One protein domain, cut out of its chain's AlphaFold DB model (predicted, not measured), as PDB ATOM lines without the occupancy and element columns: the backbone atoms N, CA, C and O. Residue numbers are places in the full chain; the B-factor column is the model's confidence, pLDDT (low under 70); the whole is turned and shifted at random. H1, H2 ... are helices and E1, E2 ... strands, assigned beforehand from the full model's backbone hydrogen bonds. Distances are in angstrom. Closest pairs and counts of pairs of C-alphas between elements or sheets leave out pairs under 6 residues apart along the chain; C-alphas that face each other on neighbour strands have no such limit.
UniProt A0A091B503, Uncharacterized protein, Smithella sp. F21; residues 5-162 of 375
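Overview. This is residues 5 to 162 of the 375 residues of an uncharacterized protein of Smithella sp. F21 (UniProt A0A091B503). Look first for a long, twisted sheet of antiparallel strands, with helix H5 packed over one face and the short helix H3 crossing the opposite face over E4 and E5. H1 packs with its residues 6 to 13 on residues 144 to 150 of H5, while residues 36 to 57 form a long stretch with no named element. The printed part has 158 residues with five named helices and five named strands, in the order H1 E1 H2 H3 H4 E2 E3 E4 E5 H5, and its class is mixed, helices and strands. The sheet is branched at E2. The whole is compact, with a radius of gyration of the C-alphas of 16.7 A, yet elongated, spanning 53 by 32 by 23 A.

Along the chain. Find C-alpha 92 at (85.376, 169.040, 141.380); from there E2 runs 28.6 A to residue 101. E1 is residues 28 to 35, 22.6 A, E3 residues 108 to 110, E4 residues 112 to 120, 27.2 A, and E5 residues 126 to 135, 27.1 A. H1, residues 5 to 20, begins at C-alpha 5 at (105.684, 151.836, 138.829) and is 22.8 A long. H2 is residues 58 to 61, H3 residues 69 to 77, and H4 residues 79 to 84. H5, residues 144 to 158, runs 20.8 A to C-alpha 158 at (89.997, 157.293, 142.574).

Arrangement. Start at E2: E1 lies on one side of it, with N 30 and O 99 at 2.9 A, and E3 and E4 on the other side. Look for N 100 and O 109 at 2.8 A in the hairpin of E2 and E3, and for N 94 and O 116 at 2.8 A between E2 and E4. E3 runs on into E4 at 53 degrees. E4 and E5 form a hairpin, with N 115 and O 132 at 2.8 A. H5 is on the sheet; its closest C-alphas to E5 are Ala 156 and Cys 128, 5.8 A apart. H3, on the opposite face, has a height over the sheet of 9.4 A and runs across the strands, at 88 degrees to E5 on the local plane. H3 and H4 touch, the closest C-alphas being Arg 75 and His 82 at 5.2 A. H1 and H5 touch at the C-alphas of Val 9 and Leu 147, 6.2 A, with a shallow tilt of 23 degrees, opposite ways. H1, H2 and H4 only graze the sheet. Every O i to N i+4 pair is within hydrogen-bond range in H1, H3, H4 and H5; H2 is too short for one.

Size, cuts and confidence. The C-alphas farthest apart, Ser 24 and Asn 123, are 53.9 A apart. The printed part has no cut. The link from E1 to H2 is long, with 22 residues, and its residues 54 to 55 pair in parallel with 108 to 109 of E3. The mean pLDDT of the printed part is 81.9; it is under 70 at residues 5 to 7, 50 to 69 and 104 to 107.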
ATOM      1  N   GLU A   5     105.456 151.044 140.046       66.00
ATOM      2  CA  GLU A   5     105.684 151.836 138.829       66.00
ATOM      3  C   GLU A   5     105.956 153.317 139.161       66.00
ATOM      4  O   GLU A   5     106.908 153.903 138.649       66.00
ATOM      5  N   ILE A   6     105.213 153.913 140.098       67.31
ATOM      6  CA  ILE A   6     105.433 155.305 140.519       67.31
ATOM      7  C   ILE A   6     106.747 155.469 141.275       67.31
ATOM      8  O   ILE A   6     107.441 156.456 141.044       67.31
ATOM      9  N   GLU A   7     107.137 154.510 142.119       69.19
ATOM     10  CA  GLU A   7     108.442 154.547 142.798       69.19
ATOM     11  C   GLU A   7     109.592 154.627 141.783       69.19
ATOM     12  O   GLU A   7     110.504 155.442 141.939       69.19
ATOM     13  N   THR A   8     109.504 153.869 140.682       81.25
ATOM     14  CA  THR A   8     110.507 153.936 139.608       81.25
ATOM     15  C   THR A   8     110.521 155.283 138.879       81.25
ATOM     16  O   THR A   8     111.596 155.789 138.548       81.25
ATOM     17  N   VAL A   9     109.358 155.913 138.671       83.50
ATOM     18  CA  VAL A   9     109.270 157.235 138.027       83.50
ATOM     19  C   VAL A   9     109.775 158.347 138.944       83.50
ATOM     20  O   VAL A   9     110.498 159.232 138.482       83.50
ATOM     21  N   VAL A  10     109.457 158.302 140.239       89.19
ATOM     22  CA  VAL A  10     109.972 159.260 141.230       89.19
ATOM     23  C   VAL A  10     111.495 159.177 141.289       89.19
ATOM     24  O   VAL A  10     112.163 160.205 141.179       89.19
ATOM     25  N   GLU A  11     112.057 157.971 141.364       90.12
ATOM     26  CA  GLU A  11     113.508 157.779 141.411       90.12
ATOM     27  C   GLU A  11     114.203 158.270 140.131       90.12
ATOM     28  O   GLU A  11     115.242 158.940 140.183       90.12
ATOM     29  N   TYR A  12     113.599 158.029 138.963       88.25
ATOM     30  CA  TYR A  12     114.070 158.606 137.705       88.25
ATOM     31  C   TYR A  12     114.082 160.141 137.753       88.25
ATOM     32  O   TYR A  12     115.075 160.769 137.360       88.25
ATOM     33  N   CYS A  13     113.010 160.752 138.267       89.81
ATOM     34  CA  CYS A  13     112.906 162.203 138.382       89.81
ATOM     35  C   CYS A  13     113.981 162.775 139.309       89.81
ATOM     36  O   CYS A  13     114.711 163.685 138.909       89.81
ATOM     37  N   ARG A  14     114.139 162.202 140.508       92.31
ATOM     38  CA  ARG A  14     115.148 162.617 141.493       92.31
ATOM     39  C   ARG A  14     116.551 162.620 140.892       92.31
ATOM     40  O   ARG A  14     117.262 163.626 140.953       92.31
ATOM     41  N   ASN A  15     116.922 161.533 140.214       89.50
ATOM     42  CA  ASN A  15     118.228 161.401 139.571       89.50
ATOM     43  C   ASN A  15     118.451 162.415 138.444       89.50
ATOM     44  O   ASN A  15     119.545 162.974 138.318       89.50
ATOM     45  N   ARG A  16     117.432 162.668 137.615       87.69
ATOM     46  CA  ARG A  16     117.519 163.657 136.532       87.69
ATOM     47  C   ARG A  16     117.643 165.080 137.063       87.69
ATOM     48  O   ARG A  16     118.471 165.825 136.541       87.69
ATOM     49  N   ILE A  17     116.874 165.441 138.091       84.94
ATOM     50  CA  ILE A  17     116.954 166.763 138.725       84.94
ATOM     51  C   ILE A  17     118.331 166.960 139.354       84.94
ATOM     52  O   ILE A  17     118.975 167.964 139.055       84.94
ATOM     53  N   ARG A  18     118.825 165.978 140.126       86.44
ATOM     54  CA  ARG A  18     120.172 166.021 140.720       86.44
ATOM     55  C   ARG A  18     121.239 166.337 139.677       86.44
ATOM     56  O   ARG A  18     122.017 167.264 139.860       86.44
ATOM     57  N   ARG A  19     121.253 165.590 138.567       81.56
ATOM     58  CA  ARG A  19     122.235 165.781 137.485       81.56
ATOM     59  C   ARG A  19     122.083 167.136 136.796       81.56
ATOM     60  O   ARG A  19     123.078 167.784 136.514       81.56
ATOM     61  N   ARG A  20     120.850 167.560 136.507       81.94
ATOM     62  CA  ARG A  20     120.578 168.807 135.776       81.94
ATOM     63  C   ARG A  20     120.957 170.054 136.570       81.94
ATOM     64  O   ARG A  20     121.401 171.021 135.969       81.94
ATOM     65  N   LEU A  21     120.754 170.023 137.885       79.81
ATOM     66  CA  LEU A  21     121.058 171.133 138.789       79.81
ATOM     67  C   LEU A  21     122.417 170.982 139.488       79.81
ATOM     68  O   LEU A  21     122.738 171.784 140.356       79.81
ATOM     69  N   ASN A  22     123.200 169.963 139.120       81.12
ATOM     70  CA  ASN A  22     124.507 169.660 139.700       81.12
ATOM     71  C   ASN A  22     124.500 169.589 141.242       81.12
ATOM     72  O   ASN A  22     125.353 170.163 141.916       81.12
ATOM     73  N   LEU A  23     123.502 168.907 141.809       78.38
ATOM     74  CA  LEU A  23     123.324 168.814 143.258       78.38
ATOM     75  C   LEU A  23     124.200 167.706 143.850       78.38
ATOM     76  O   LEU A  23     124.253 166.593 143.321       78.38
ATOM     77  N   SER A  24     124.815 167.991 144.998       81.06
ATOM     78  CA  SER A  24     125.600 167.024 145.778       81.06
ATOM     79  C   SER A  24     124.737 165.946 146.442       81.06
ATOM     80  O   SER A  24     125.208 164.844 146.708       81.06
ATOM     81  N   ILE A  25     123.457 166.245 146.665       83.56
ATOM     82  CA  ILE A  25     122.481 165.359 147.298       83.56
ATOM     83  C   ILE A  25     121.330 165.036 146.349       83.56
ATOM     84  O   ILE A  25     121.006 165.802 145.437       83.56
ATOM     85  N   LEU A  26     120.704 163.877 146.556       86.75
ATOM     86  CA  LEU A  26     119.494 163.515 145.828       86.75
ATOM     87  C   LEU A  26     118.327 164.370 146.357       86.75
ATOM     88  O   LEU A  26     118.075 164.337 147.561       86.75
ATOM     89  N   PRO A  27     117.631 165.144 145.505       88.81
ATOM     90  CA  PRO A  27     116.464 165.890 145.947       88.81
ATOM     91  C   PRO A  27     115.330 164.924 146.288       88.81
ATOM     92  O   PRO A  27     115.207 163.862 145.674       88.81
ATOM     93  N   ASP A  28     114.470 165.325 147.217       90.50
ATOM     94  CA  ASP A  28     113.208 164.634 147.449       90.50
ATOM     95  C   ASP A  28     112.100 165.230 146.571       90.50
ATOM     96  O   ASP A  28     112.128 166.418 146.244       90.50
ATOM     97  N   ILE A  29     111.143 164.397 146.166       91.00
ATOM     98  CA  ILE A  29     110.000 164.792 145.341       91.00
ATOM     99  C   ILE A  29     108.746 164.203 145.973       91.00
ATOM    100  O   ILE A  29     108.555 162.988 145.969       91.00
ATOM    101  N   GLU A  30     107.871 165.078 146.449       90.62
ATOM    102  CA  GLU A  30     106.532 164.728 146.908       90.62
ATOM    103  C   GLU A  30     105.502 165.193 145.882       90.62
ATOM    104  O   GLU A  30     105.616 166.287 145.342       90.62
ATOM    105  N   ILE A  31     104.466 164.397 145.624       90.50
ATOM    106  CA  ILE A  31     103.334 164.835 144.804       90.50
ATOM    107  C   ILE A  31     102.156 165.158 145.713       90.50
ATOM    108  O   ILE A  31     101.591 164.269 146.352       90.50
ATOM    109  N   LYS A  32     101.741 166.424 145.721       89.81
ATOM    110  CA  LYS A  32     100.528 166.863 146.406       89.81
ATOM    111  C   LYS A  32      99.361 166.924 145.437       89.81
ATOM    112  O   LYS A  32      99.438 167.575 144.401       89.81
ATOM    113  N   VAL A  33      98.254 166.286 145.812       91.94
ATOM    114  CA  VAL A  33      96.959 166.433 145.136       91.94
ATOM    115  C   VAL A  33      96.034 167.208 146.055       91.94
ATOM    116  O   VAL A  33      95.568 166.688 147.069       91.94
ATOM    117  N   ARG A  34      95.767 168.458 145.705       88.00
ATOM    118  CA  ARG A  34      94.954 169.371 146.502       88.00
ATOM    119  C   ARG A  34      93.582 169.514 145.877       88.00
ATOM    120  O   ARG A  34      93.444 169.621 144.660       88.00
ATOM    121  N   LYS A  35      92.561 169.495 146.724       89.25
ATOM    122  CA  LYS A  35      91.165 169.632 146.323       89.25
ATOM    123  C   LYS A  35      90.718 171.072 146.539       89.25
ATOM    124  O   LYS A  35      91.048 171.667 147.562       89.25
ATOM    125  N   PHE A  36      89.938 171.593 145.602       87.38
ATOM    126  CA  PHE A  36      89.251 172.861 145.794       87.38
ATOM    127  C   PHE A  36      87.913 172.647 146.522       87.38
ATOM    128  O   PHE A  36      87.170 171.704 146.242       87.38
ATOM    129  N   GLU A  37      87.603 173.541 147.449       86.44
ATOM    130  CA  GLU A  37      86.309 173.686 148.105       86.44
ATOM    131  C   GLU A  37      85.376 174.560 147.256       86.44
ATOM    132  O   GLU A  37      85.820 175.498 146.591       86.44
ATOM    133  N   GLY A  38      84.078 174.260 147.281       83.88
ATOM    134  CA  GLY A  38      83.057 174.977 146.517       83.88
ATOM    135  C   GLY A  38      82.280 174.078 145.542       83.88
ATOM    136  O   GLY A  38      82.359 172.850 145.644       83.88
ATOM    137  N   PRO A  39      81.523 174.671 144.603       85.00
ATOM    138  CA  PRO A  39      81.434 176.108 144.363       85.00
ATOM    139  C   PRO A  39      80.687 176.850 145.487       85.00
ATOM    140  O   PRO A  39      79.778 176.298 146.105       85.00
ATOM    141  N   ASP A  40      81.063 178.102 145.756       82.19
ATOM    142  CA  ASP A  40      80.250 179.022 146.562       82.19
ATOM    143  C   ASP A  40      78.991 179.483 145.789       82.19
ATOM    144  O   ASP A  40      78.770 179.101 144.637       82.19
ATOM    145  N   ARG A  41      78.149 180.334 146.399       77.69
ATOM    146  CA  ARG A  41      76.930 180.864 145.747       77.69
ATOM    147  C   ARG A  41      77.207 181.638 144.447       77.69
ATOM    148  O   ARG A  41      76.292 181.803 143.650       77.69
ATOM    149  N   GLY A  42      78.435 182.115 144.239       74.38
ATOM    150  CA  GLY A  42      78.870 182.788 143.015       74.38
ATOM    151  C   GLY A  42      79.490 181.847 141.979       74.38
ATOM    152  O   GLY A  42      79.948 182.313 140.938       74.38
ATOM    153  N   GLY A  43      79.530 180.537 142.235       74.69
ATOM    154  CA  GLY A  43      80.169 179.571 141.342       74.69
ATOM    155  C   GLY A  43      81.684 179.478 141.527       74.69
ATOM    156  O   GLY A  43      82.378 178.969 140.647       74.69
ATOM    157  N   HIS A  44      82.230 180.003 142.627       76.25
ATOM    158  CA  HIS A  44      83.675 180.087 142.807       76.25
ATOM    159  C   HIS A  44      84.238 178.928 143.617       76.25
ATOM    160  O   HIS A  44      83.647 178.492 144.605       76.25
ATOM    161  N   TYR A  45      85.442 178.509 143.246       81.31
ATOM    162  CA  TYR A  45      86.191 177.465 143.926       81.31
ATOM    163  C   TYR A  45      87.386 178.057 144.672       81.31
ATOM    164  O   TYR A  45      88.097 178.913 144.137       81.31
ATOM    165  N   LYS A  46      87.608 177.581 145.897       79.12
ATOM    166  CA  LYS A  46      88.686 178.013 146.791       79.12
ATOM    167  C   LYS A  46      89.632 176.858 147.061       79.12
ATOM    168  O   LYS A  46      89.205 175.715 147.131       79.12
ATOM    169  N   ILE A  47      90.910 177.146 147.238       79.94
ATOM    170  CA  ILE A  47      91.898 176.162 147.675       79.94
ATOM    171  C   ILE A  47      92.494 176.653 148.987       79.94
ATOM    172  O   ILE A  47      92.791 177.839 149.119       79.94
ATOM    173  N   GLN A  48      92.624 175.765 149.970       75.38
ATOM    174  CA  GLN A  48      93.289 176.121 151.223       75.38
ATOM    175  C   GLN A  48      94.754 176.440 150.934       75.38
ATOM    176  O   GLN A  48      95.359 175.627 150.235       75.38
ATOM    177  N   PRO A  49      95.324 177.548 151.439       70.69
ATOM    178  CA  PRO A  49      96.717 177.903 151.194       70.69
ATOM    179  C   PRO A  49      97.685 176.770 151.531       70.69
ATOM    180  O   PRO A  49      97.409 175.944 152.407       70.69
ATOM    181  N   ASN A  50      98.818 176.707 150.836       68.62
ATOM    182  CA  ASN A  50      99.815 175.694 151.140       68.62
ATOM    183  C   ASN A  50     100.339 175.908 152.564       68.62
ATOM    184  O   ASN A  50     100.747 177.005 152.929       68.62
ATOM    185  N   THR A  51     100.363 174.849 153.369       65.12
ATOM    186  CA  THR A  51     100.814 174.919 154.767       65.12
ATOM    187  C   THR A  51     102.332 175.049 154.905       65.12
ATOM    188  O   THR A  51     102.848 175.073 156.019       65.12
ATOM    189  N   TRP A  52     103.073 175.068 153.794       63.84
ATOM    190  CA  TRP A  52     104.533 175.040 153.766       63.84
ATOM    191  C   TRP A  52     105.105 176.330 153.190       63.84
ATOM    192  O   TRP A  52     104.528 176.901 152.267       63.84
ATOM    193  N   ASN A  53     106.307 176.692 153.649       66.44
ATOM    194  CA  ASN A  53     107.169 177.694 153.015       66.44
ATOM    195  C   ASN A  53     107.694 177.154 151.672       66.44
ATOM    196  O   ASN A  53     108.861 176.791 151.538       66.44
ATOM    197  N   ILE A  54     106.801 177.003 150.695       68.69
ATOM    198  CA  ILE A  54     107.155 176.662 149.321       68.69
ATOM    199  C   ILE A  54     107.452 177.959 148.589       68.69
ATOM    200  O   ILE A  54     106.617 178.858 148.537       68.69
ATOM    201  N   ILE A  55     108.637 178.024 148.000       65.75
ATOM    202  CA  ILE A  55     109.019 179.094 147.092       65.75
ATOM    203  C   ILE A  55     108.132 178.987 145.851       65.75
ATOM    204  O   ILE A  55     108.080 177.938 145.198       65.75
ATOM    205  N   GLU A  56     107.430 180.085 145.565       62.69
ATOM    206  CA  GLU A  56     106.486 180.234 144.456       62.69
ATOM    207  C   GLU A  56     105.421 179.118 144.402       62.69
ATOM    208  O   GLU A  56     105.430 178.292 143.480       62.69
ATOM    209  N   PRO A  57     104.498 179.065 145.380       65.56
ATOM    210  CA  PRO A  57     103.453 178.046 145.413       65.56
ATOM    211  C   PRO A  57     102.557 178.160 144.174       65.56
ATOM    212  O   PRO A  57     102.394 179.248 143.619       65.56
ATOM    213  N   ALA A  58     101.907 177.067 143.754       61.44
ATOM    214  CA  ALA A  58     100.972 177.119 142.625       61.44
ATOM    215  C   ALA A  58      99.858 178.164 142.801       61.44
ATOM    216  O   ALA A  58      99.321 178.665 141.819       61.44
ATOM    217  N   GLU A  59      99.527 178.514 144.048       58.66
ATOM    218  CA  GLU A  59      98.588 179.588 144.388       58.66
ATOM    219  C   GLU A  59      98.984 180.954 143.841       58.66
ATOM    220  O   GLU A  59      98.091 181.748 143.584       58.66
ATOM    221  N   PHE A  60     100.277 181.224 143.636       54.78
ATOM    222  CA  PHE A  60     100.743 182.462 143.004       54.78
ATOM    223  C   PHE A  60     100.252 182.583 141.549       54.78
ATOM    224  O   PHE A  60     100.085 183.681 141.028       54.78
ATOM    225  N   TRP A  61      99.983 181.444 140.904       52.81
ATOM    226  CA  TRP A  61      99.455 181.347 139.540       52.81
ATOM    227  C   TRP A  61      97.922 181.304 139.504       52.81
ATOM    228  O   TRP A  61      97.312 181.471 138.445       52.81
ATOM    229  N   CYS A  62      97.285 181.104 140.658       52.03
ATOM    230  CA  CYS A  62      95.863 181.346 140.835       52.03
ATOM    231  C   CYS A  62      95.671 182.845 141.086       52.03
ATOM    232  O   CYS A  62      96.368 183.431 141.906       52.03
ATOM    233  N   GLU A  63      94.686 183.480 140.448       49.81
ATOM    234  CA  GLU A  63      94.179 184.749 140.983       49.81
ATOM    235  C   GLU A  63      93.770 184.471 142.436       49.81
ATOM    236  O   GLU A  63      92.874 183.658 142.686       49.81
ATOM    237  N   THR A  64      94.515 185.049 143.380       43.03
ATOM    238  CA  THR A  64      94.435 184.812 144.825       43.03
ATOM    239  C   THR A  64      92.995 184.572 145.275       43.03
ATOM    240  O   THR A  64      92.163 185.479 145.264       43.03
ATOM    241  N   GLY A  65      92.695 183.325 145.651       40.62
ATOM    242  CA  GLY A  65      91.431 182.936 146.281       40.62
ATOM    243  C   GLY A  65      90.259 182.585 145.358       40.62
ATOM    244  O   GLY A  65      89.203 182.230 145.884       40.62
ATOM    245  N   TYR A  66      90.403 182.631 144.027       47.56
ATOM    246  CA  TYR A  66      89.267 182.436 143.122       47.56
ATOM    247  C   TYR A  66      89.627 181.651 141.858       47.56
ATOM    248  O   TYR A  66      89.959 182.207 140.814       47.56
ATOM    249  N   PHE A  67      89.412 180.335 141.886       58.25
ATOM    250  CA  PHE A  67      89.470 179.478 140.697       58.25
ATOM    251  C   PHE A  67      88.172 179.616 139.867       58.25
ATOM    252  O   PHE A  67      87.560 178.643 139.443       58.25
ATOM    253  N   LYS A  68      87.698 180.856 139.642       50.62
ATOM    254  CA  LYS A  68      86.486 181.169 138.848       50.62
ATOM    255  C   LYS A  68      86.600 180.750 137.386       50.62
ATOM    256  O   LYS A  68      85.604 180.668 136.672       50.62
ATOM    257  N   LYS A  69      87.821 180.484 136.928       63.78
ATOM    258  CA  LYS A  69      88.111 180.149 135.540       63.78
ATOM    259  C   LYS A  69      87.856 178.685 135.191       63.78
ATOM    260  O   LYS A  69      87.935 178.405 134.011       63.78
ATOM    261  N   VAL A  70      87.472 177.781 136.105       72.88
ATOM    262  CA  VAL A  70      87.264 176.350 135.753       72.88
ATOM    263  C   VAL A  70      86.255 176.186 134.630       72.88
ATOM    264  O   VAL A  70      86.542 175.566 133.613       72.88
ATOM    265  N   VAL A  71      85.071 176.775 134.806       76.44
ATOM    266  CA  VAL A  71      83.980 176.679 133.832       76.44
ATOM    267  C   VAL A  71      84.375 177.386 132.539       76.44
ATOM    268  O   VAL A  71      84.145 176.862 131.455       76.44
ATOM    269  N   GLY A  72      85.030 178.547 132.642       77.81
ATOM    270  CA  GLY A  72      85.515 179.301 131.487       77.81
ATOM    271  C   GLY A  72      86.615 178.582 130.696       77.81
ATOM    272  O   GLY A  72      86.566 178.569 129.470       77.81
ATOM    273  N   GLN A  73      87.580 177.962 131.376       78.19
ATOM    274  CA  GLN A  73      88.657 177.162 130.791       78.19
ATOM    275  C   GLN A  73      88.086 175.902 130.159       78.19
ATOM    276  O   GLN A  73      88.320 175.677 128.978       78.19
ATOM    277  N   LEU A  74      87.231 175.168 130.877       81.50
ATOM    278  CA  LEU A  74      86.530 174.012 130.324       81.50
ATOM    279  C   LEU A  74      85.743 174.404 129.067       81.50
ATOM    280  O   LEU A  74      85.878 173.752 128.042       81.50
ATOM    281  N   ARG A  75      84.990 175.512 129.088       82.62
ATOM    282  CA  ARG A  75      84.255 176.015 127.914       82.62
ATOM    283  C   ARG A  75      85.165 176.336 126.731       82.62
ATOM    284  O   ARG A  75      84.772 176.134 125.582       82.62
ATOM    285  N   LYS A  76      86.331 176.921 127.005       78.06
ATOM    286  CA  LYS A  76      87.276 177.396 125.991       78.06
ATOM    287  C   LYS A  76      88.058 176.247 125.358       78.06
ATOM    288  O   LYS A  76      88.274 176.259 124.150       78.06
ATOM    289  N   GLU A  77      88.491 175.303 126.179       77.06
ATOM    290  CA  GLU A  77      89.439 174.246 125.823       77.06
ATOM    291  C   GLU A  77      88.744 172.925 125.490       77.06
ATOM    292  O   GLU A  77      89.221 172.155 124.663       77.06
ATOM    293  N   TYR A  78      87.575 172.695 126.083       81.25
ATOM    294  CA  TYR A  78      86.746 171.514 125.894       81.25
ATOM    295  C   TYR A  78      85.292 171.919 125.651       81.25
ATOM    296  O   TYR A  78      84.405 171.631 126.459       81.25
ATOM    297  N   HIS A  79      85.041 172.612 124.539       80.00
ATOM    298  CA  HIS A  79      83.721 173.160 124.217       80.00
ATOM    299  C   HIS A  79      82.590 172.132 124.374       80.00
ATOM    300  O   HIS A  79      81.559 172.420 124.983       80.00
ATOM    301  N   GLU A  80      82.840 170.912 123.909       79.88
ATOM    302  CA  GLU A  80      81.871 169.821 123.927       79.88
ATOM    303  C   GLU A  80      81.709 169.182 125.295       79.88
ATOM    304  O   GLU A  80      80.595 169.024 125.786       79.88
ATOM    305  N   LEU A  81      82.822 168.922 125.982       85.25
ATOM    306  CA  LEU A  81      82.777 168.432 127.357       85.25
ATOM    307  C   LEU A  81      81.981 169.401 128.243       85.25
ATOM    308  O   LEU A  81      81.165 168.971 129.051       85.25
ATOM    309  N   HIS A  82      82.157 170.709 128.041       88.69
ATOM    310  CA  HIS A  82      81.367 171.745 128.699       88.69
ATOM    311  C   HIS A  82      79.878 171.686 128.309       88.69
ATOM    312  O   HIS A  82      79.013 171.768 129.183       88.69
ATOM    313  N   ARG A  83      79.550 171.563 127.015       86.81
ATOM    314  CA  ARG A  83      78.161 171.488 126.520       86.81
ATOM    315  C   ARG A  83      77.413 170.280 127.088       86.81
ATOM    316  O   ARG A  83      76.240 170.399 127.460       86.81
ATOM    317  N   ASP A  84      78.096 169.149 127.188       89.25
ATOM    318  CA  ASP A  84      77.512 167.870 127.584       89.25
ATOM    319  C   ASP A  84      77.568 167.623 129.093       89.25
ATOM    320  O   ASP A  84      76.923 166.695 129.582       89.25
ATOM    321  N   THR A  85      78.282 168.463 129.844       92.31
ATOM    322  CA  THR A  85      78.309 168.416 131.309       92.31
ATOM    323  C   THR A  85      76.906 168.626 131.887       92.31
ATOM    324  O   THR A  85      76.161 169.523 131.482       92.31
ATOM    325  N   ASP A  86      76.545 167.794 132.864       94.62
ATOM    326  CA  ASP A  86      75.381 168.003 133.719       94.62
ATOM    327  C   ASP A  86      75.719 169.014 134.820       94.62
ATOM    328  O   ASP A  86      76.259 168.679 135.875       94.62
ATOM    329  N   TRP A  87      75.363 170.273 134.572       91.88
ATOM    330  CA  TRP A  87      75.613 171.400 135.474       91.88
ATOM    331  C   TRP A  87      74.831 171.350 136.791       91.88
ATOM    332  O   TRP A  87      75.068 172.183 137.665       91.88
ATOM    333  N   ARG A  88      73.920 170.382 136.971       92.62
ATOM    334  CA  ARG A  88      73.279 170.129 138.273       92.62
ATOM    335  C   ARG A  88      74.253 169.514 139.273       92.62
ATOM    336  O   ARG A  88      74.053 169.653 140.477       92.62
ATOM    337  N   ILE A  89      75.292 168.836 138.784       92.88
ATOM    338  CA  ILE A  89      76.343 168.247 139.604       92.88
ATOM    339  C   ILE A  89      77.558 169.174 139.537       92.88
ATOM    340  O   ILE A  89      78.136 169.345 138.462       92.88
ATOM    341  N   PRO A  90      77.982 169.775 140.662       90.88
ATOM    342  CA  PRO A  90      79.131 170.660 140.650       90.88
ATOM    343  C   PRO A  90      80.405 169.949 140.198       90.88
ATOM    344  O   PRO A  90      80.690 168.816 140.601       90.88
ATOM    345  N   LEU A  91      81.209 170.659 139.410       93.00
ATOM    346  CA  LEU A  91      82.555 170.222 139.065       93.00
ATOM    347  C   LEU A  91      83.406 170.091 140.332       93.00
ATOM    348  O   LEU A  91      83.233 170.858 141.283       93.00
ATOM    349  N   LYS A  92      84.359 169.156 140.327       93.69
ATOM    350  CA  LYS A  92      85.376 169.040 141.380       93.69
ATOM    351  C   LYS A  92      86.749 169.351 140.787       93.69
ATOM    352  O   LYS A  92      87.277 168.516 140.047       93.69
ATOM    353  N   PRO A  93      87.319 170.527 141.073       91.12
ATOM    354  CA  PRO A  93      88.653 170.869 140.630       91.12
ATOM    355  C   PRO A  93      89.715 170.318 141.582       91.12
ATOM    356  O   PRO A  93      89.516 170.226 142.801       91.12
ATOM    357  N   PHE A  94      90.863 169.990 141.007       91.31
ATOM    358  CA  PHE A  94      92.048 169.502 141.687       91.31
ATOM    359  C   PHE A  94      93.291 170.185 141.125       91.31
ATOM    360  O   PHE A  94      93.360 170.540 139.949       91.31
ATOM    361  N   LEU A  95      94.289 170.320 141.985       88.50
ATOM    362  CA  LEU A  95      95.620 170.787 141.646       88.50
ATOM    363  C   LEU A  95      96.617 169.688 142.016       88.50
ATOM    364  O   LEU A  95      96.654 169.248 143.165       88.50
ATOM    365  N   ILE A  96      97.410 169.249 141.043       89.81
ATOM    366  CA  ILE A  96      98.554 168.367 141.261       89.81
ATOM    367  C   ILE A  96      99.826 169.216 141.243       89.81
ATOM    368  O   ILE A  96     100.084 169.937 140.278       89.81
ATOM    369  N   GLU A  97     100.622 169.111 142.303       87.75
ATOM    370  CA  GLU A  97     101.880 169.837 142.487       87.75
ATOM    371  C   GLU A  97     103.007 168.868 142.866       87.75
ATOM    372  O   GLU A  97     102.971 168.290 143.957       87.75
ATOM    373  N   PRO A  98     104.037 168.692 142.021       89.69
ATOM    374  CA  PRO A  98     105.311 168.144 142.465       89.69
ATOM    375  C   PRO A  98     106.024 169.160 143.359       89.69
ATOM    376  O   PRO A  98     106.359 170.245 142.906       89.69
ATOM    377  N   ILE A  99     106.295 168.817 144.610       89.94
ATOM    378  CA  ILE A  99     107.087 169.610 145.548       89.94
ATOM    379  C   ILE A  99     108.475 168.993 145.652       89.94
ATOM    380  O   ILE A  99     108.621 167.826 146.009       89.94
ATOM    381  N   ILE A 100     109.493 169.783 145.334       87.69
ATOM    382  CA  ILE A 100     110.889 169.357 145.303       87.69
ATOM    383  C   ILE A 100     111.598 169.958 146.510       87.69
ATOM    384  O   ILE A 100     111.533 171.169 146.722       87.69
ATOM    385  N   SER A 101     112.277 169.113 147.282       86.69
ATOM    386  CA  SER A 101     113.053 169.524 148.456       86.69
ATOM    387  C   SER A 101     114.537 169.243 148.225       86.69
ATOM    388  O   SER A 101     114.913 168.127 147.864       86.69
ATOM    389  N   PHE A 102     115.392 170.243 148.445       81.88
ATOM    390  CA  PHE A 102     116.839 170.156 148.200       81.88
ATOM    391  C   PHE A 102     117.640 169.914 149.487       81.88
ATOM    392  O   PHE A 102     118.557 170.663 149.806       81.88
ATOM    393  N   GLY A 103     117.306 168.863 150.238       73.19
ATOM    394  CA  GLY A 103     117.980 168.550 151.501       73.19
ATOM    395  C   GLY A 103     117.267 169.137 152.711       73.19
ATOM    396  O   GLY A 103     116.117 168.773 152.956       73.19
ATOM    397  N   SER A 104     117.951 169.980 153.498       57.12
ATOM    398  CA  SER A 104     117.382 170.525 154.737       57.12
ATOM    399  C   SER A 104     116.024 171.181 154.457       57.12
ATOM    400  O   SER A 104     115.825 171.882 153.465       57.12
ATOM    401  N   SER A 105     115.058 170.888 155.326       57.34
ATOM    402  CA  SER A 105     113.610 171.073 155.149       57.34
ATOM    403  C   SER A 105     113.131 172.508 154.874       57.34
ATOM    404  O   SER A 105     111.933 172.708 154.667       57.34
ATOM    405  N   ALA A 106     114.038 173.487 154.862       60.47
ATOM    406  CA  ALA A 106     113.746 174.903 154.696       60.47
ATOM    407  C   ALA A 106     113.454 175.306 153.242       60.47
ATOM    408  O   ALA A 106     112.638 176.199 153.028       60.47
ATOM    409  N   MET A 107     114.072 174.658 152.243       68.88
ATOM    410  CA  MET A 107     113.911 175.055 150.839       68.88
ATOM    411  C   MET A 107     113.095 174.027 150.053       68.88
ATOM    412  O   MET A 107     113.594 172.970 149.654       68.88
ATOM    413  N   LYS A 108     111.827 174.367 149.805       79.31
ATOM    414  CA  LYS A 108     110.913 173.606 148.949       79.31
ATOM    415  C   LYS A 108     110.480 174.465 147.772       79.31
ATOM    416  O   LYS A 108     110.109 175.619 147.964       79.31
ATOM    417  N   ILE A 109     110.479 173.902 146.572       80.94
ATOM    418  CA  ILE A 109     110.012 174.578 145.357       80.94
ATOM    419  C   ILE A 109     108.977 173.706 144.654       80.94
ATOM    420  O   ILE A 109     109.116 172.483 144.603       80.94
ATOM    421  N   THR A 110     107.937 174.314 144.088       83.62
ATOM    422  CA  THR A 110     107.051 173.566 143.187       83.62
ATOM    423  C   THR A 110     107.774 173.261 141.874       83.62
ATOM    424  O   THR A 110     108.398 174.136 141.290       83.62
ATOM    425  N   GLY A 111     107.709 172.032 141.376       80.00
ATOM    426  CA  GLY A 111     108.286 171.616 140.100       80.00
ATOM    427  C   GLY A 111     107.441 172.002 138.882       80.00
ATOM    428  O   GLY A 111     107.915 171.935 137.743       80.00
ATOM    429  N   GLY A 112     106.195 172.406 139.118       82.06
ATOM    430  CA  GLY A 112     105.191 172.634 138.093       82.06
ATOM    431  C   GLY A 112     103.780 172.588 138.669       82.06
ATOM    432  O   GLY A 112     103.594 172.392 139.867       82.06
ATOM    433  N   ILE A 113     102.789 172.751 137.804       84.81
ATOM    434  CA  ILE A 113     101.377 172.705 138.177       84.81
ATOM    435  C   ILE A 113     100.604 171.885 137.162       84.81
ATOM    436  O   ILE A 113     100.938 171.859 135.977       84.81
ATOM    437  N   ASN A 114      99.559 171.221 137.630       86.31
ATOM    438  CA  ASN A 114      98.620 170.541 136.760       86.31
ATOM    439  C   ASN A 114      97.201 170.693 137.303       86.31
ATOM    440  O   ASN A 114      96.886 170.244 138.410       86.31
ATOM    441  N   TRP A 115      96.374 171.392 136.535       86.19
ATOM    442  CA  TRP A 115      94.996 171.707 136.867       86.19
ATOM    443  C   TRP A 115      94.066 170.721 136.206       86.19
ATOM    444  O   TRP A 115      94.081 170.521 134.993       86.19
ATOM    445  N   ILE A 116      93.218 170.125 137.029       89.88
ATOM    446  CA  ILE A 116      92.343 169.045 136.617       89.88
ATOM    447  C   ILE A 116      90.952 169.342 137.131       89.88
ATOM    448  O   ILE A 116      90.770 169.852 138.234       89.88
ATOM    449  N   VAL A 117      89.951 168.974 136.349       92.62
ATOM    450  CA  VAL A 117      88.568 168.994 136.794       92.62
ATOM    451  C   VAL A 117      87.909 167.655 136.532       92.62
ATOM    452  O   VAL A 117      88.087 167.055 135.476       92.62
ATOM    453  N   THR A 118      87.126 167.185 137.496       96.25
ATOM    454  CA  THR A 118      86.214 166.061 137.278       96.25
ATOM    455  C   THR A 118      84.779 166.553 137.225       96.25
ATOM    456  O   THR A 118      84.401 167.450 137.986       96.25
ATOM    457  N   GLY A 119      83.987 165.946 136.351       95.69
ATOM    458  CA  GLY A 119      82.577 166.266 136.178       95.69
ATOM    459  C   GLY A 119      81.767 165.049 135.755       95.69
ATOM    460  O   GLY A 119      82.285 163.934 135.642       95.69
ATOM    461  N   VAL A 120      80.473 165.275 135.547       97.00
ATOM    462  CA  VAL A 120      79.518 164.258 135.103       97.00
ATOM    463  C   VAL A 120      78.832 164.777 133.851       97.00
ATOM    464  O   VAL A 120      78.413 165.931 133.807       97.00
ATOM    465  N   LEU A 121      78.750 163.947 132.822       94.44
ATOM    466  CA  LEU A 121      78.009 164.229 131.600       94.44
ATOM    467  C   LEU A 121      76.506 163.989 131.803       94.44
ATOM    468  O   LEU A 121      76.093 163.213 132.663       94.44
ATOM    469  N   LYS A 122      75.671 164.580 130.946       93.81
ATOM    470  CA  LYS A 122      74.211 164.354 130.906       93.81
ATOM    471  C   LYS A 122      73.837 162.880 130.705       93.81
ATOM    472  O   LYS A 122      72.801 162.436 131.190       93.81
ATOM    473  N   ASN A 123      74.692 162.108 130.029       91.81
ATOM    474  CA  ASN A 123      74.539 160.659 129.858       91.81
ATOM    475  C   ASN A 123      75.009 159.840 131.083       91.81
ATOM    476  O   ASN A 123      74.997 158.612 131.032       91.81
ATOM    477  N   LYS A 124      75.380 160.515 132.180       95.38
ATOM    478  CA  LYS A 124      75.888 159.981 133.454       95.38
ATOM    479  C   LYS A 124      77.336 159.479 133.444       95.38
ATOM    480  O   LYS A 124      77.809 159.080 134.507       95.38
ATOM    481  N   GLU A 125      78.049 159.532 132.317       94.06
ATOM    482  CA  GLU A 125      79.482 159.217 132.301       94.06
ATOM    483  C   GLU A 125      80.264 160.267 133.107       94.06
ATOM    484  O   GLU A 125      80.064 161.476 132.979       94.06
ATOM    485  N   LYS A 126      81.171 159.803 133.960       96.62
ATOM    486  CA  LYS A 126      82.084 160.628 134.747       96.62
ATOM    487  C   LYS A 126      83.366 160.852 133.972       96.62
ATOM    488  O   LYS A 126      83.973 159.909 133.471       96.62
ATOM    489  N   TYR A 127      83.842 162.085 133.950       94.88
ATOM    490  CA  TYR A 127      85.061 162.434 133.235       94.88
ATOM    491  C   TYR A 127      86.079 163.113 134.140       94.88
ATOM    492  O   TYR A 127      85.740 163.700 135.169       94.88
ATOM    493  N   CYS A 128      87.331 163.047 133.710       96.19
ATOM    494  CA  CYS A 128      88.442 163.838 134.210       96.19
ATOM    495  C   CYS A 128      89.028 164.633 133.034       96.19
ATOM    496  O   CYS A 128      89.293 164.063 131.978       96.19
ATOM    497  N   ALA A 129      89.203 165.941 133.181       91.94
ATOM    498  CA  ALA A 129      89.748 166.817 132.150       91.94
ATOM    499  C   ALA A 129      90.973 167.553 132.684       91.94
ATOM    500  O   ALA A 129      90.911 168.192 133.734       91.94
ATOM    501  N   VAL A 130      92.072 167.469 131.942       90.50
ATOM    502  CA  VAL A 130      93.316 168.183 132.235       90.50
ATOM    503  C   VAL A 130      93.225 169.569 131.600       90.50
ATOM    504  O   VAL A 130      93.248 169.678 130.375       90.50
ATOM    505  N   LEU A 131      93.053 170.605 132.412       84.06
ATOM    506  CA  LEU A 131      92.866 171.983 131.954       84.06
ATOM    507  C   LEU A 131      94.207 172.635 131.613       84.06
ATOM    508  O   LEU A 131      94.381 173.182 130.532       84.06
ATOM    509  N   ASP A 132      95.185 172.524 132.509       80.38
ATOM    510  CA  ASP A 132      96.493 173.142 132.305       80.38
ATOM    511  C   ASP A 132      97.599 172.279 132.898       80.38
ATOM    512  O   ASP A 132      97.408 171.654 133.938       80.38
ATOM    513  N   VAL A 133      98.751 172.238 132.233       80.69
ATOM    514  CA  VAL A 133      99.940 171.527 132.707       80.69
ATOM    515  C   VAL A 133     101.166 172.359 132.401       80.69
ATOM    516  O   VAL A 133     101.518 172.590 131.242       80.69
ATOM    517  N   GLU A 134     101.902 172.696 133.450       78.88
ATOM    518  CA  GLU A 134     103.181 173.363 133.342       78.88
ATOM    519  C   GLU A 134     104.252 172.612 134.126       78.88
ATOM    520  O   GLU A 134     104.078 172.235 135.281       78.88
ATOM    521  N   VAL A 135     105.409 172.438 133.492       80.25
ATOM    522  CA  VAL A 135     106.649 172.059 134.171       80.25
ATOM    523  C   VAL A 135     107.598 173.239 134.084       80.25
ATOM    524  O   VAL A 135     107.886 173.733 132.979       80.25
ATOM    525  N   ARG A 136     108.134 173.655 135.236       77.88
ATOM    526  CA  ARG A 136     109.056 174.789 135.289       77.88
ATOM    527  C   ARG A 136     110.275 174.544 134.403       77.88
ATOM    528  O   ARG A 136     110.792 173.422 134.386       77.88
ATOM    529  N   PRO A 137     110.799 175.575 133.714       78.44
ATOM    530  CA  PRO A 137     111.932 175.441 132.794       78.44
ATOM    531  C   PRO A 137     113.132 174.667 133.357       78.44
ATOM    532  O   PRO A 137     113.711 173.825 132.661       78.44
ATOM    533  N   MET A 138     113.469 174.894 134.629       75.50
ATOM    534  CA  MET A 138     114.589 174.224 135.295       75.50
ATOM    535  C   MET A 138     114.376 172.715 135.494       75.50
ATOM    536  O   MET A 138     115.355 171.978 135.520       75.50
ATOM    537  N   PHE A 139     113.130 172.230 135.532       80.94
ATOM    538  CA  PHE A 139     112.795 170.809 135.708       80.94
ATOM    539  C   PHE A 139     112.253 170.129 134.441       80.94
ATOM    540  O   PHE A 139     111.924 168.938 134.448       80.94
ATOM    541  N   ARG A 140     112.168 170.850 133.316       78.81
ATOM    542  CA  ARG A 140     111.799 170.245 132.028       78.81
ATOM    543  C   ARG A 140     112.800 169.153 131.655       78.81
ATOM    544  O   ARG A 140     113.998 169.280 131.891       78.81
ATOM    545  N   LYS A 141     112.291 168.084 131.032       79.12
ATOM    546  CA  LYS A 141     113.042 166.860 130.684       79.12
ATOM    547  C   LYS A 141     113.567 166.058 131.888       79.12
ATOM    548  O   LYS A 141     114.273 165.075 131.687       79.12
ATOM    549  N   CYS A 142     113.168 166.397 133.116       83.06
ATOM    550  CA  CYS A 142     113.475 165.603 134.307       83.06
ATOM    551  C   CYS A 142     112.399 164.568 134.661       83.06
ATOM    552  O   CYS A 142     112.409 164.063 135.768       83.06
ATOM    553  N   GLY A 143     111.457 164.260 133.765       85.81
ATOM    554  CA  GLY A 143     110.417 163.250 134.012       85.81
ATOM    555  C   GLY A 143     109.179 163.738 134.775       85.81
ATOM    556  O   GLY A 143     108.193 163.014 134.816       85.81
ATOM    557  N   LEU A 144     109.157 164.977 135.289       86.88
ATOM    558  CA  LEU A 144     108.018 165.486 136.071       86.88
ATOM    559  C   LEU A 144     106.674 165.466 135.324       86.88
ATOM    560  O   LEU A 144     105.643 165.256 135.948       86.88
ATOM    561  N   ALA A 145     106.668 165.653 134.002       86.88
ATOM    562  CA  ALA A 145     105.442 165.547 133.207       86.88
ATOM    563  C   ALA A 145     104.855 164.124 133.233       86.88
ATOM    564  O   ALA A 145     103.641 163.961 133.296       86.88
ATOM    565  N   ASP A 146     105.709 163.097 133.219       86.81
ATOM    566  CA  ASP A 146     105.279 161.701 133.307       86.81
ATOM    567  C   ASP A 146     104.826 161.341 134.727       86.81
ATOM    568  O   ASP A 146     103.802 160.683 134.907       86.81
ATOM    569  N   LEU A 147     105.518 161.871 135.741       89.06
ATOM    570  CA  LEU A 147     105.096 161.751 137.135       89.06
ATOM    571  C   LEU A 147     103.708 162.373 137.364       89.06
ATOM    572  O   LEU A 147     102.834 161.731 137.936       89.06
ATOM    573  N   MET A 148     103.467 163.584 136.853       89.06
ATOM    574  CA  MET A 148     102.142 164.207 136.926       89.06
ATOM    575  C   MET A 148     101.095 163.420 136.127       89.06
ATOM    576  O   MET A 148      99.988 163.237 136.626       89.06
ATOM    577  N   LYS A 149     101.436 162.885 134.944       90.75
ATOM    578  CA  LYS A 149     100.528 162.043 134.143       90.75
ATOM    579  C   LYS A 149     100.103 160.774 134.886       90.75
ATOM    580  O   LYS A 149      98.941 160.377 134.817       90.75
ATOM    581  N   HIS A 150     101.017 160.152 135.627       90.25
ATOM    582  CA  HIS A 150     100.691 159.056 136.537       90.25
ATOM    583  C   HIS A 150      99.644 159.471 137.570       90.25
ATOM    584  O   HIS A 150      98.623 158.799 137.730       90.25
ATOM    585  N   THR A 151      99.884 160.593 138.247       93.38
ATOM    586  CA  THR A 151      98.997 161.081 139.302       93.38
ATOM    587  C   THR A 151      97.630 161.498 138.757       93.38
ATOM    588  O   THR A 151      96.620 161.217 139.395       93.38
ATOM    589  N   GLU A 152      97.561 162.087 137.558       94.12
ATOM    590  CA  GLU A 152      96.299 162.357 136.853       94.12
ATOM    591  C   GLU A 152      95.453 161.084 136.695       94.12
ATOM    592  O   GLU A 152      94.250 161.083 136.965       94.12
ATOM    593  N   MET A 153      96.080 159.983 136.267       93.31
ATOM    594  CA  MET A 153      95.390 158.710 136.064       93.31
ATOM    595  C   MET A 153      94.933 158.086 137.381       93.31
ATOM    596  O   MET A 153      93.821 157.566 137.458       93.31
ATOM    597  N   GLU A 154      95.765 158.116 138.421       94.69
ATOM    598  CA  GLU A 154      95.373 157.636 139.750       94.69
ATOM    599  C   GLU A 154      94.222 158.455 140.334       94.69
ATOM    600  O   GLU A 154      93.274 157.881 140.872       94.69
ATOM    601  N   LEU A 155      94.263 159.780 140.166       95.25
ATOM    602  CA  LEU A 155      93.181 160.676 140.552       95.25
ATOM    603  C   LEU A 155      91.882 160.311 139.826       95.25
ATOM    604  O   LEU A 155      90.857 160.119 140.476       95.25
ATOM    605  N   ALA A 156      91.924 160.151 138.502       95.38
ATOM    606  CA  ALA A 156      90.752 159.780 137.711       95.38
ATOM    607  C   ALA A 156      90.169 158.416 138.132       95.38
ATOM    608  O   ALA A 156      88.952 158.285 138.275       95.38
ATOM    609  N   ARG A 157      91.019 157.415 138.413       95.50
ATOM    610  CA  ARG A 157      90.571 156.115 138.950       95.50
ATOM    611  C   ARG A 157      89.918 156.262 140.321       95.50
ATOM    612  O   ARG A 157      88.855 155.690 140.554       95.50
ATOM    613  N   ARG A 158      90.525 157.040 141.224       96.00
ATOM    614  CA  ARG A 158      89.997 157.293 142.574       96.00
ATOM    615  C   ARG A 158      88.631 157.977 142.530       96.00
ATOM    616  O   ARG A 158      87.735 157.591 143.277       96.00
ATOM    617  N   GLU A 159      88.454 158.945 141.634       95.81
ATOM    618  CA  GLU A 159      87.174 159.633 141.418       95.81
ATOM    619  C   GLU A 159      86.168 158.800 140.596       95.81
ATOM    620  O   GLU A 159      85.032 159.237 140.381       95.81
ATOM    621  N   LYS A 160      86.539 157.568 140.208       96.12
ATOM    622  CA  LYS A 160      85.727 156.628 139.422       96.12
ATOM    623  C   LYS A 160      85.267 157.239 138.096       96.12
ATOM    624  O   LYS A 160      84.097 157.121 137.738       96.12
ATOM    625  N   CYS A 161      86.165 157.943 137.412       96.12
ATOM    626  CA  CYS A 161      85.915 158.466 136.075       96.12
ATOM    627  C   CYS A 161      85.885 157.324 135.050       96.12
ATOM    628  O   CYS A 161      86.701 156.407 135.114       96.12
ATOM    629  N   ASP A 162      84.986 157.417 134.075       94.12
ATOM    630  CA  ASP A 162      84.906 156.508 132.930       94.12
ATOM    631  C   ASP A 162      86.016 156.797 131.911       94.12
ATOM    632  O   ASP A 162      86.537 155.888 131.257       94.12
TER     633      ASP A 162